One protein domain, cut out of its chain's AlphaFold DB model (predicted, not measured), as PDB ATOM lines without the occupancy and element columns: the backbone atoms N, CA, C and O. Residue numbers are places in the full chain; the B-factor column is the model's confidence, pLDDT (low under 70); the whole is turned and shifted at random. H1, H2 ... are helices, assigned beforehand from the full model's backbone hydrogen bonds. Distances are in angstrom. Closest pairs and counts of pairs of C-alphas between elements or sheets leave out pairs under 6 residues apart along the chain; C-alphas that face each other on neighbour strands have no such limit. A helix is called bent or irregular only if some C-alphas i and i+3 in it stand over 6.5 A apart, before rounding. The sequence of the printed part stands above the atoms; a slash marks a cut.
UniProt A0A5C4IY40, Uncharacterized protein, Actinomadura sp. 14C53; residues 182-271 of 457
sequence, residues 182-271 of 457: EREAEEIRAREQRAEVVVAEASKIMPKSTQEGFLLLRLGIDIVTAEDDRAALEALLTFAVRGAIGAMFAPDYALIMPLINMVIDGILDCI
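AT A GLANCE: This is residues 182 to 271 of the 457 residues of an uncharacterized protein of Actinomadura sp. 14C53 (UniProt A0A5C4IY40). Four helices run back and forth, each turned opposite to the one before, in an open arrangement with few contacts between neighbours. H2 and H3 pair as a hairpin, H4 folds back beside the end of H3, and H1 comes near H2 by their link, while its residues 182 to 194 stick out. The printed part has 90 residues with four named helices, in the order H1, H2, H3, H4, and no named strand; the class is all helix. The whole is only just compact, close to loose, with a radius of gyration of the C-alphas of 14.1 A, and elongated, spanning 47 by 31 by 21 A.

IN THESE COORDINATES: The longest helix, H1, holds residues 182 to 205, from C-alpha 182 at (104.238, -1.638, -23.296), and is 35.5 A long. H2 holds residues 208 to 227, 29.1 A. H3 holds residues 230 to 247, 25.4 A. H4 holds residues 253 to 271, 26.4 A, and ends with C-alpha 271 at (87.699, 13.879, -20.544); it is irregular, only just: C-alphas 255 and 258 are 6.9 A apart.

HOW THE PARTS SIT: H1 is close to H2 but not clearly touching, the closest C-alphas being those of Ser 203 and Gln 211, 6.5 A, at a shallow tilt of 22 degrees, opposite ways. H2 touches H3 with residues 217 to 225 alone; the closest C-alphas, of Val 224 and Leu 233, are 6.1 A apart, and this hairpin has a shallow tilt of 17 degrees. H3, with residues 244 to 247 alone, only just touches residues 253 to 260 of H4, with 3 pairs of C-alphas within 8 A. The closest in this hairpin are those of Ala 244 and Ile 260, 6.9 A. H1 and H3 are apart, as are H2 and H4; H1 and H4 are only just apart, at 8.3 A. In H3 every O i to N i+4 pair is within hydrogen-bond range; in H1 17 of 20 are, in H2 15 of 16, in H4 13 of 15.

THE WHOLE: The C-alphas farthest apart, of Glu 182 and Pro 251, are 47.4 A apart. The printed part has no cut, and its three links are tight. Mean pLDDT of the printed part is 77.5; 12 residues are under 70, among them 268 to 271.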
ATOM      1  N   GLU A 182     104.706  -0.308 -23.718       92.62
ATOM      2  CA  GLU A 182     104.238  -1.638 -23.296       92.62
ATOM      3  C   GLU A 182     103.436  -1.555 -21.985       92.62
ATOM      4  O   GLU A 182     102.401  -2.210 -21.875       92.62
ATOM      5  N   ARG A 183     103.845  -0.686 -21.047       94.38
ATOM      6  CA  ARG A 183     103.102  -0.395 -19.808       94.38
ATOM      7  C   ARG A 183     101.791   0.353 -20.067       94.38
ATOM      8  O   ARG A 183     100.778   0.013 -19.472       94.38
ATOM      9  N   GLU A 184     101.789   1.345 -20.952       90.12
ATOM     10  CA  GLU A 184     100.580   2.082 -21.352       90.12
ATOM     11  C   GLU A 184      99.553   1.138 -22.006       90.12
ATOM     12  O   GLU A 184      98.382   1.125 -21.630       90.12
ATOM     13  N   ALA A 185     100.007   0.246 -22.892       89.19
ATOM     14  CA  ALA A 185      99.172  -0.789 -23.501       89.19
ATOM     15  C   ALA A 185      98.734  -1.904 -22.528       89.19
ATOM     16  O   ALA A 185      97.817  -2.662 -22.839       89.19
ATOM     17  N   GLU A 186      99.393  -2.076 -21.382       94.56
ATOM     18  CA  GLU A 186      98.939  -2.949 -20.289       94.56
ATOM     19  C   GLU A 186      97.895  -2.239 -19.412       94.56
ATOM     20  O   GLU A 186      96.865  -2.827 -19.091       94.56
ATOM     21  N   GLU A 187      98.095  -0.952 -19.110       91.81
ATOM     22  CA  GLU A 187      97.136  -0.145 -18.352       91.81
ATOM     23  C   GLU A 187      95.807   0.039 -19.103       91.81
ATOM     24  O   GLU A 187      94.747  -0.074 -18.491       91.81
ATOM     25  N   ILE A 188      95.840   0.240 -20.426       87.00
ATOM     26  CA  ILE A 188      94.633   0.284 -21.269       87.00
ATOM     27  C   ILE A 188      93.847  -1.031 -21.147       87.00
ATOM     28  O   ILE A 188      92.671  -0.995 -20.790       87.00
ATOM     29  N   ARG A 189      94.500  -2.190 -21.303       91.62
ATOM     30  CA  ARG A 189      93.847  -3.504 -21.139       91.62
ATOM     31  C   ARG A 189      93.315  -3.738 -19.723       91.62
ATOM     32  O   ARG A 189      92.248  -4.324 -19.555       91.62
ATOM     33  N   ALA A 190      94.001  -3.234 -18.696       91.75
ATOM     34  CA  ALA A 190      93.508  -3.282 -17.321       91.75
ATOM     35  C   ALA A 190      92.282  -2.371 -17.089       91.75
ATOM     36  O   ALA A 190      91.430  -2.696 -16.261       91.75
ATOM     37  N   ARG A 191      92.163  -1.246 -17.810       87.56
ATOM     38  CA  ARG A 191      90.963  -0.387 -17.812       87.56
ATOM     39  C   ARG A 191      89.807  -1.049 -18.573       87.56
ATOM     40  O   ARG A 191      88.695  -1.067 -18.053       87.56
ATOM     41  N   GLU A 192      90.072  -1.651 -19.733       88.06
ATOM     42  CA  GLU A 192      89.091  -2.415 -20.522       88.06
ATOM     43  C   GLU A 192      88.477  -3.558 -19.697       88.06
ATOM     44  O   GLU A 192      87.259  -3.613 -19.546       88.06
ATOM     45  N   GLN A 193      89.304  -4.394 -19.056       91.69
ATOM     46  CA  GLN A 193      88.837  -5.491 -18.194       91.69
ATOM     47  C   GLN A 193      87.998  -5.003 -17.001       91.69
ATOM     48  O   GLN A 193      87.012  -5.639 -16.631       91.69
ATOM     49  N   ARG A 194      88.338  -3.853 -16.401       88.75
ATOM     50  CA  ARG A 194      87.506  -3.239 -15.348       88.75
ATOM     51  C   ARG A 194      86.154  -2.780 -15.897       88.75
ATOM     52  O   ARG A 194      85.139  -3.009 -15.248       88.75
ATOM     53  N   ALA A 195      86.130  -2.177 -17.085       79.56
ATOM     54  CA  ALA A 195      84.893  -1.761 -17.741       79.56
ATOM     55  C   ALA A 195      84.007  -2.961 -18.130       79.56
ATOM     56  O   ALA A 195      82.787  -2.876 -18.010       79.56
ATOM     57  N   GLU A 196      84.592  -4.091 -18.541       85.44
ATOM     58  CA  GLU A 196      83.859  -5.342 -18.773       85.44
ATOM     59  C   GLU A 196      83.223  -5.887 -17.487       85.44
ATOM     60  O   GLU A 196      82.037  -6.210 -17.497       85.44
ATOM     61  N   VAL A 197      83.953  -5.918 -16.365       90.19
ATOM     62  CA  VAL A 197      83.400  -6.339 -15.060       90.19
ATOM     63  C   VAL A 197      82.263  -5.416 -14.604       90.19
ATOM     64  O   VAL A 197      81.228  -5.900 -14.145       90.19
ATOM     65  N   VAL A 198      82.406  -4.098 -14.777       81.56
ATOM     66  CA  VAL A 198      81.349  -3.123 -14.446       81.56
ATOM     67  C   VAL A 198      80.103  -3.326 -15.314       81.56
ATOM     68  O   VAL A 198      78.994  -3.342 -14.783       81.56
ATOM     69  N   VAL A 199      80.256  -3.540 -16.626       80.56
ATOM     70  CA  VAL A 199      79.124  -3.842 -17.522       80.56
ATOM     71  C   VAL A 199      78.484  -5.191 -17.177       80.56
ATOM     72  O   VAL A 199      77.256  -5.295 -17.171       80.56
ATOM     73  N   ALA A 200      79.282  -6.202 -16.821       85.44
ATOM     74  CA  ALA A 200      78.787  -7.507 -16.397       85.44
ATOM     75  C   ALA A 200      77.926  -7.403 -15.124       85.44
ATOM     76  O   ALA A 200      76.806  -7.911 -15.120       85.44
ATOM     77  N   GLU A 201      78.371  -6.700 -14.077       85.88
ATOM     78  CA  GLU A 201      77.532  -6.461 -12.889       85.88
ATOM     79  C   GLU A 201      76.296  -5.608 -13.209       85.88
ATOM     80  O   GLU A 201      75.180  -5.973 -12.835       85.88
ATOM     81  N   ALA A 202      76.451  -4.521 -13.970       78.56
ATOM     82  CA  ALA A 202      75.335  -3.643 -14.319       78.56
ATOM     83  C   ALA A 202      74.237  -4.376 -15.122       78.56
ATOM     84  O   ALA A 202      73.048  -4.124 -14.916       78.56
ATOM     85  N   SER A 203      74.605  -5.345 -15.970       85.06
ATOM     86  CA  SER A 203      73.658  -6.199 -16.707       85.06
ATOM     87  C   SER A 203      72.870  -7.195 -15.842       85.06
ATOM     88  O   SER A 203      71.836  -7.693 -16.288       85.06
ATOM     89  N   LYS A 204      73.290  -7.467 -14.598       88.81
ATOM     90  CA  LYS A 204      72.494  -8.262 -13.642       88.81
ATOM     91  C   LYS A 204      71.376  -7.445 -12.992       88.81
ATOM     92  O   LYS A 204      70.411  -8.024 -12.506       88.81
ATOM     93  N   ILE A 205      71.534  -6.120 -12.954       85.44
ATOM     94  CA  ILE A 205      70.651  -5.188 -12.237       85.44
ATOM     95  C   ILE A 205      69.705  -4.467 -13.210       85.44
ATOM     96  O   ILE A 205      68.538  -4.249 -12.891       85.44
ATOM     97  N   MET A 206      70.179  -4.101 -14.407       85.25
ATOM     98  CA  MET A 206      69.387  -3.337 -15.376       85.25
ATOM     99  C   MET A 206      68.396  -4.203 -16.181       85.25
ATOM    100  O   MET A 206      68.785  -5.266 -16.674       85.25
ATOM    101  N   PRO A 207      67.158  -3.727 -16.433       89.00
ATOM    102  CA  PRO A 207      66.233  -4.338 -17.391       89.00
ATOM    103  C   PRO A 207      66.826  -4.436 -18.805       89.00
ATOM    104  O   PRO A 207      67.583  -3.564 -19.227       89.00
ATOM    105  N   LYS A 208      66.430  -5.456 -19.580       82.62
ATOM    106  CA  LYS A 208      66.962  -5.704 -20.940       82.62
ATOM    107  C   LYS A 208      66.841  -4.497 -21.883       82.62
ATOM    108  O   LYS A 208      67.797  -4.174 -22.578       82.62
ATOM    109  N   SER A 209      65.719  -3.778 -21.840       74.19
ATOM    110  CA  SER A 209      65.506  -2.545 -22.615       74.19
ATOM    111  C   SER A 209      66.480  -1.417 -22.247       74.19
ATOM    112  O   SER A 209      66.848  -0.608 -23.095       74.19
ATOM    113  N   THR A 210      66.946  -1.366 -20.997       81.06
ATOM    114  CA  THR A 210      67.978  -0.421 -20.547       81.06
ATOM    115  C   THR A 210      69.377  -0.869 -20.986       81.06
ATOM    116  O   THR A 210      70.199  -0.028 -21.344       81.06
ATOM    117  N   GLN A 211      69.639  -2.182 -21.025       78.56
ATOM    118  CA  GLN A 211      70.907  -2.743 -21.518       78.56
ATOM    119  C   GLN A 211      71.137  -2.402 -23.000       78.56
ATOM    120  O   GLN A 211      72.230  -1.972 -23.362       78.56
ATOM    121  N   GLU A 212      70.106  -2.521 -23.842       76.44
ATOM    122  CA  GLU A 212      70.163  -2.142 -25.264       76.44
ATOM    123  C   GLU A 212      70.515  -0.656 -25.446       76.44
ATOM    124  O   GLU A 212      71.412  -0.322 -26.223       76.44
ATOM    125  N   GLY A 213      69.890   0.236 -24.667       81.06
ATOM    126  CA  GLY A 213      70.219   1.665 -24.666       81.06
ATOM    127  C   GLY A 213      71.657   1.963 -24.220       81.06
ATOM    128  O   GLY A 213      72.318   2.821 -24.806       81.06
ATOM    129  N   PHE A 214      72.172   1.233 -23.227       79.62
ATOM    130  CA  PHE A 214      73.546   1.393 -22.739       79.62
ATOM    131  C   PHE A 214      74.589   0.893 -23.754       79.62
ATOM    132  O   PHE A 214      75.623   1.534 -23.951       79.62
ATOM    133  N   LEU A 215      74.305  -0.219 -24.442       78.50
ATOM    134  CA  LEU A 215      75.150  -0.748 -25.518       78.50
ATOM    135  C   LEU A 215      75.184   0.194 -26.728       78.50
ATOM    136  O   LEU A 215      76.264   0.464 -27.249       78.50
ATOM    137  N   LEU A 216      74.034   0.745 -27.136       75.12
ATOM    138  CA  LEU A 216      73.960   1.755 -28.199       75.12
ATOM    139  C   LEU A 216      74.728   3.031 -27.834       75.12
ATOM    140  O   LEU A 216      75.428   3.582 -28.684       75.12
ATOM    141  N   LEU A 217      74.646   3.481 -26.576       82.62
ATOM    142  CA  LEU A 217      75.409   4.637 -26.108       82.62
ATOM    143  C   LEU A 217      76.921   4.374 -26.162       82.62
ATOM    144  O   LEU A 217      77.654   5.204 -26.693       82.62
ATOM    145  N   ARG A 218      77.385   3.218 -25.667       81.12
ATOM    146  CA  ARG A 218      78.808   2.847 -25.716       81.12
ATOM    147  C   ARG A 218      79.319   2.753 -27.155       81.12
ATOM    148  O   ARG A 218      80.321   3.382 -27.467       81.12
ATOM    149  N   LEU A 219      78.589   2.067 -28.039       72.88
ATOM    150  CA  LEU A 219      78.938   1.972 -29.461       72.88
ATOM    151  C   LEU A 219      79.039   3.364 -30.116       72.88
ATOM    152  O   LEU A 219      79.932   3.608 -30.921       72.88
ATOM    153  N   GLY A 220      78.148   4.288 -29.741       77.25
ATOM    154  CA  GLY A 220      78.196   5.681 -30.180       77.25
ATOM    155  C   GLY A 220      79.443   6.430 -29.702       77.25
ATOM    156  O   GLY A 220      80.055   7.139 -30.495       77.25
ATOM    157  N   ILE A 221      79.855   6.252 -28.441       78.44
ATOM    158  CA  ILE A 221      81.095   6.845 -27.906       78.44
ATOM    159  C   ILE A 221      82.319   6.264 -28.628       78.44
ATOM    160  O   ILE A 221      83.187   7.024 -29.058       78.44
ATOM    161  N   ASP A 222      82.374   4.943 -28.805       70.19
ATOM    162  CA  ASP A 222      83.505   4.243 -29.426       70.19
ATOM    163  C   ASP A 222      83.688   4.651 -30.907       70.19
ATOM    164  O   ASP A 222      84.812   4.877 -31.353       70.19
ATOM    165  N   ILE A 223      82.596   4.834 -31.666       72.75
ATOM    166  CA  ILE A 223      82.641   5.350 -33.050       72.75
ATOM    167  C   ILE A 223      83.122   6.807 -33.075       72.75
ATOM    168  O   ILE A 223      84.057   7.149 -33.794       72.75
ATOM    169  N   VAL A 224      82.504   7.672 -32.271       74.56
ATOM    170  CA  VAL A 224      82.767   9.118 -32.299       74.56
ATOM    171  C   VAL A 224      84.182   9.463 -31.828       74.56
ATOM    172  O   VAL A 224      84.821  10.357 -32.384       74.56
ATOM    173  N   THR A 225      84.705   8.742 -30.834       70.38
ATOM    174  CA  THR A 225      86.089   8.920 -30.362       70.38
ATOM    175  C   THR A 225      87.131   8.385 -31.347       70.38
ATOM    176  O   THR A 225      88.265   8.862 -31.330       70.38
ATOM    177  N   ALA A 226      86.765   7.469 -32.251       64.25
ATOM    178  CA  ALA A 226      87.632   7.023 -33.343       64.25
ATOM    179  C   ALA A 226      87.690   8.011 -34.529       64.25
ATOM    180  O   ALA A 226      88.676   8.007 -35.270       64.25
ATOM    181  N   GLU A 227      86.669   8.858 -34.710       74.50
ATOM    182  CA  GLU A 227      86.577   9.828 -35.817       74.50
ATOM    183  C   GLU A 227      87.007  11.266 -35.447       74.50
ATOM    184  O   GLU A 227      87.045  12.133 -36.320       74.50
ATOM    185  N   ASP A 228      87.361  11.529 -34.178       78.56
ATOM    186  CA  ASP A 228      87.700  12.865 -33.637       78.56
ATOM    187  C   ASP A 228      86.554  13.915 -33.772       78.56
ATOM    188  O   ASP A 228      86.760  15.117 -33.558       78.56
ATOM    189  N   ASP A 229      85.318  13.494 -34.094       82.38
ATOM    190  CA  ASP A 229      84.178  14.405 -34.280       82.38
ATOM    191  C   ASP A 229      83.579  14.865 -32.942       82.38
ATOM    192  O   ASP A 229      82.603  14.336 -32.399       82.38
ATOM    193  N   ARG A 230      84.147  15.959 -32.440       72.94
ATOM    194  CA  ARG A 230      83.650  16.693 -31.278       72.94
ATOM    195  C   ARG A 230      82.165  17.090 -31.375       72.94
ATOM    196  O   ARG A 230      81.507  17.136 -30.337       72.94
ATOM    197  N   ALA A 231      81.630  17.408 -32.555       66.69
ATOM    198  CA  ALA A 231      80.229  17.814 -32.690       66.69
ATOM    199  C   ALA A 231      79.288  16.613 -32.519       66.69
ATOM    200  O   ALA A 231      78.266  16.723 -31.836       66.69
ATOM    201  N   ALA A 232      79.671  15.452 -33.055       68.50
ATOM    202  CA  ALA A 232      78.994  14.194 -32.763       68.50
ATOM    203  C   ALA A 232      79.095  13.834 -31.267       68.50
ATOM    204  O   ALA A 232      78.102  13.405 -30.681       68.50
ATOM    205  N   LEU A 233      80.237  14.089 -30.610       77.56
ATOM    206  CA  LEU A 233      80.417  13.813 -29.176       77.56
ATOM    207  C   LEU A 233      79.523  14.692 -28.294       77.56
ATOM    208  O   LEU A 233      78.869  14.187 -27.385       77.56
ATOM    209  N   GLU A 234      79.450  15.994 -28.580       74.38
ATOM    210  CA  GLU A 234      78.569  16.929 -27.869       74.38
ATOM    211  C   GLU A 234      77.083  16.576 -28.082       74.38
ATOM    212  O   GLU A 234      76.288  16.654 -27.139       74.38
ATOM    213  N   ALA A 235      76.701  16.097 -29.273       71.56
ATOM    214  CA  ALA A 235      75.358  15.578 -29.536       71.56
ATOM    215  C   ALA A 235      75.061  14.275 -28.766       71.56
ATOM    216  O   ALA A 235      73.981  14.139 -28.183       71.56
ATOM    217  N   LEU A 236      76.017  13.341 -28.706       78.75
ATOM    218  CA  LEU A 236      75.859  12.057 -28.020       78.75
ATOM    219  C   LEU A 236      75.794  12.227 -26.492       78.75
ATOM    220  O   LEU A 236      74.929  11.632 -25.848       78.75
ATOM    221  N   LEU A 237      76.621  13.113 -25.917       78.12
ATOM    222  CA  LEU A 237      76.504  13.531 -24.512       78.12
ATOM    223  C   LEU A 237      75.147  14.189 -24.239       78.12
ATOM    224  O   LEU A 237      74.511  13.886 -23.232       78.12
ATOM    225  N   THR A 238      74.672  15.056 -25.138       75.12
ATOM    226  CA  THR A 238      73.358  15.706 -24.996       75.12
ATOM    227  C   THR A 238      72.222  14.679 -25.001       75.12
ATOM    228  O   THR A 238      71.287  14.801 -24.208       75.12
ATOM    229  N   PHE A 239      72.307  13.641 -25.838       75.56
ATOM    230  CA  PHE A 239      71.359  12.526 -25.833       75.56
ATOM    231  C   PHE A 239      71.432  11.719 -24.527       75.56
ATOM    232  O   PHE A 239      70.398  11.498 -23.899       75.56
ATOM    233  N   ALA A 240      72.636  11.357 -24.068       80.12
ATOM    234  CA  ALA A 240      72.850  10.622 -22.820       80.12
ATOM    235  C   ALA A 240      72.301  11.372 -21.597       80.12
ATOM    236  O   ALA A 240      71.520  10.819 -20.825       80.12
ATOM    237  N   VAL A 241      72.642  12.657 -21.458       79.62
ATOM    238  CA  VAL A 241      72.167  13.526 -20.370       79.62
ATOM    239  C   VAL A 241      70.650  13.704 -20.437       79.62
ATOM    240  O   VAL A 241      69.984  13.638 -19.407       79.62
ATOM    241  N   ARG A 242      70.064  13.862 -21.630       72.38
ATOM    242  CA  ARG A 242      68.604  13.966 -21.792       72.38
ATOM    243  C   ARG A 242      67.880  12.652 -21.474       72.38
ATOM    244  O   ARG A 242      66.795  12.698 -20.898       72.38
ATOM    245  N   GLY A 243      68.481  11.506 -21.795       79.38
ATOM    246  CA  GLY A 243      68.002  10.181 -21.397       79.38
ATOM    247  C   GLY A 243      68.066   9.973 -19.882       79.38
ATOM    248  O   GLY A 243      67.072   9.572 -19.281       79.38
ATOM    249  N   ALA A 244      69.187  10.340 -19.253       74.50
ATOM    250  CA  ALA A 244      69.350  10.309 -17.801       74.50
ATOM    251  C   ALA A 244      68.332  11.220 -17.095       74.50
ATOM    252  O   ALA A 244      67.654  10.765 -16.180       74.50
ATOM    253  N   ILE A 245      68.138  12.459 -17.570       72.12
ATOM    254  CA  ILE A 245      67.094  13.375 -17.075       72.12
ATOM    255  C   ILE A 245      65.701  12.748 -17.209       72.12
ATOM    256  O   ILE A 245      64.920  12.829 -16.268       72.12
ATOM    257  N   GLY A 246      65.391  12.085 -18.329       75.31
ATOM    258  CA  GLY A 246      64.138  11.338 -18.486       75.31
ATOM    259  C   GLY A 246      63.975  10.226 -17.443       75.31
ATOM    260  O   GLY A 246      62.908  10.095 -16.846       75.31
ATOM    261  N   ALA A 247      65.046   9.481 -17.162       70.38
ATOM    262  CA  ALA A 247      65.071   8.449 -16.127       70.38
ATOM    263  C   ALA A 247      64.960   9.008 -14.692       70.38
ATOM    264  O   ALA A 247      64.476   8.299 -13.814       70.38
ATOM    265  N   MET A 248      65.317  10.276 -14.443       65.00
ATOM    266  CA  MET A 248      65.097  10.925 -13.136       65.00
ATOM    267  C   MET A 248      63.613  11.150 -12.800       65.00
ATOM    268  O   MET A 248      63.283  11.394 -11.643       65.00
ATOM    269  N   PHE A 249      62.713  11.048 -13.786       74.19
ATOM    270  CA  PHE A 249      61.259  11.098 -13.585       74.19
ATOM    271  C   PHE A 249      60.600   9.705 -13.546       74.19
ATOM    272  O   PHE A 249      59.374   9.611 -13.473       74.19
ATOM    273  N   ALA A 250      61.383   8.620 -13.578       75.50
ATOM    274  CA  ALA A 250      60.881   7.273 -13.315       75.50
ATOM    275  C   ALA A 250      60.657   7.062 -11.800       75.50
ATOM    276  O   ALA A 250      61.430   7.589 -10.995       75.50
ATOM    277  N   PRO A 251      59.650   6.270 -11.379       71.12
ATOM    278  CA  PRO A 251      59.365   6.045  -9.957       71.12
ATOM    279  C   PRO A 251      60.530   5.379  -9.200       71.12
ATOM    280  O   PRO A 251      60.715   5.632  -8.012       71.12
ATOM    281  N   ASP A 252      61.362   4.597  -9.893       76.06
ATOM    282  CA  ASP A 252      62.477   3.832  -9.319       76.06
ATOM    283  C   ASP A 252      63.803   4.625  -9.217       76.06
ATOM    284  O   ASP A 252      64.879   4.042  -9.073       76.06
ATOM    285  N   TYR A 253      63.749   5.962  -9.283       60.88
ATOM    286  CA  TYR A 253      64.903   6.878  -9.329       60.88
ATOM    287  C   TYR A 253      66.017   6.584  -8.300       60.88
ATOM    288  O   TYR A 253      67.203   6.716  -8.611       60.88
ATOM    289  N   ALA A 254      65.658   6.118  -7.099       66.38
ATOM    290  CA  ALA A 254      66.608   5.756  -6.043       66.38
ATOM    291  C   ALA A 254      67.602   4.643  -6.447       66.38
ATOM    292  O   ALA A 254      68.735   4.637  -5.966       66.38
ATOM    293  N   LEU A 255      67.210   3.733  -7.347       70.94
ATOM    294  CA  LEU A 255      68.077   2.675  -7.885       70.94
ATOM    295  C   LEU A 255      68.963   3.167  -9.042       70.94
ATOM    296  O   LEU A 255      69.981   2.552  -9.352       70.94
ATOM    297  N   ILE A 256      68.585   4.276  -9.681       73.12
ATOM    298  CA  ILE A 256      69.207   4.789 -10.909       73.12
ATOM    299  C   ILE A 256      70.349   5.771 -10.589       73.12
ATOM    300  O   ILE A 256      71.349   5.809 -11.307       73.12
ATOM    301  N   MET A 257      70.256   6.522  -9.484       71.19
ATOM    302  CA  MET A 257      71.263   7.522  -9.081       71.19
ATOM    303  C   MET A 257      72.718   7.013  -8.994       71.19
ATOM    304  O   MET A 257      73.596   7.688  -9.535       71.19
ATOM    305  N   PRO A 258      73.027   5.841  -8.395       75.44
ATOM    306  CA  PRO A 258      74.399   5.323  -8.378       75.44
ATOM    307  C   PRO A 258      74.953   5.062  -9.786       75.44
ATOM    308  O   PRO A 258      76.140   5.255 -10.037       75.44
ATOM    309  N   LEU A 259      74.078   4.657 -10.711       69.56
ATOM    310  CA  LEU A 259      74.416   4.312 -12.089       69.56
ATOM    311  C   LEU A 259      74.614   5.578 -12.944       69.56
ATOM    312  O   LEU A 259      75.548   5.632 -13.740       69.56
ATOM    313  N   ILE A 260      73.813   6.628 -12.714       76.12
ATOM    314  CA  ILE A 260      74.035   7.968 -13.291       76.12
ATOM    315  C   ILE A 260      75.387   8.534 -12.839       76.12
ATOM    316  O   ILE A 260      76.167   8.963 -13.687       76.12
ATOM    317  N   ASN A 261      75.696   8.491 -11.539       71.50
ATOM    318  CA  ASN A 261      76.974   8.991 -11.021       71.50
ATOM    319  C   ASN A 261      78.161   8.222 -11.625       71.50
ATOM    320  O   ASN A 261      79.064   8.843 -12.168       71.50
ATOM    321  N   MET A 262      78.103   6.886 -11.656       73.62
ATOM    322  CA  MET A 262      79.133   6.042 -12.279       73.62
ATOM    323  C   MET A 262      79.371   6.371 -13.766       73.62
ATOM    324  O   MET A 262      80.510   6.336 -14.232       73.62
ATOM    325  N   VAL A 263      78.315   6.701 -14.520       76.31
ATOM    326  CA  VAL A 263      78.430   7.140 -15.924       76.31
ATOM    327  C   VAL A 263      79.048   8.536 -16.026       76.31
ATOM    328  O   VAL A 263      79.895   8.756 -16.889       76.31
ATOM    329  N   ILE A 264      78.664   9.471 -15.151       74.50
ATOM    330  CA  ILE A 264      79.235  10.825 -15.112       74.50
ATOM    331  C   ILE A 264      80.726  10.768 -14.760       74.50
ATOM    332  O   ILE A 264      81.530  11.348 -15.487       74.50
ATOM    333  N   ASP A 265      81.104  10.030 -13.717       64.56
ATOM    334  CA  ASP A 265      82.495   9.874 -13.282       64.56
ATOM    335  C   ASP A 265      83.349   9.226 -14.386       64.56
ATOM    336  O   ASP A 265      84.411   9.744 -14.728       64.56
ATOM    337  N   GLY A 266      82.849   8.166 -15.037       74.94
ATOM    338  CA  GLY A 266      83.528   7.538 -16.177       74.94
ATOM    339  C   GLY A 266      83.717   8.476 -17.379       74.94
ATOM    340  O   GLY A 266      84.776   8.474 -18.007       74.94
ATOM    341  N   ILE A 267      82.729   9.328 -17.680       71.25
ATOM    342  CA  ILE A 267      82.843  10.358 -18.727       71.25
ATOM    343  C   ILE A 267      83.862  11.439 -18.323       71.25
ATOM    344  O   ILE A 267      84.660  11.870 -19.159       71.25
ATOM    345  N   LEU A 268      83.881  11.863 -17.056       65.88
ATOM    346  CA  LEU A 268      84.827  12.860 -16.546       65.88
ATOM    347  C   LEU A 268      86.272  12.339 -16.531       65.88
ATOM    348  O   LEU A 268      87.178  13.085 -16.910       65.88
ATOM    349  N   ASP A 269      86.502  11.071 -16.188       59.69
ATOM    350  CA  ASP A 269      87.819  10.426 -16.283       59.69
ATOM    351  C   ASP A 269      88.307  10.343 -17.740       59.69
ATOM    352  O   ASP A 269      89.467  10.655 -18.026       59.69
ATOM    353  N   CYS A 270      87.423  10.010 -18.689       52.38
ATOM    354  CA  CYS A 270      87.739  10.011 -20.123       52.38
ATOM    355  C   CYS A 270      88.054  11.413 -20.684       52.38
ATOM    356  O   CYS A 270      88.859  11.531 -21.607       52.38
ATOM    357  N   ILE A 271      87.464  12.479 -20.129       55.25
ATOM    358  CA  ILE A 271      87.699  13.879 -20.544       55.25
ATOM    359  C   ILE A 271      88.917  14.508 -19.830       55.25
ATOM    360  O   ILE A 271      89.562  15.417 -20.362       55.25
TER     361      ILE A 271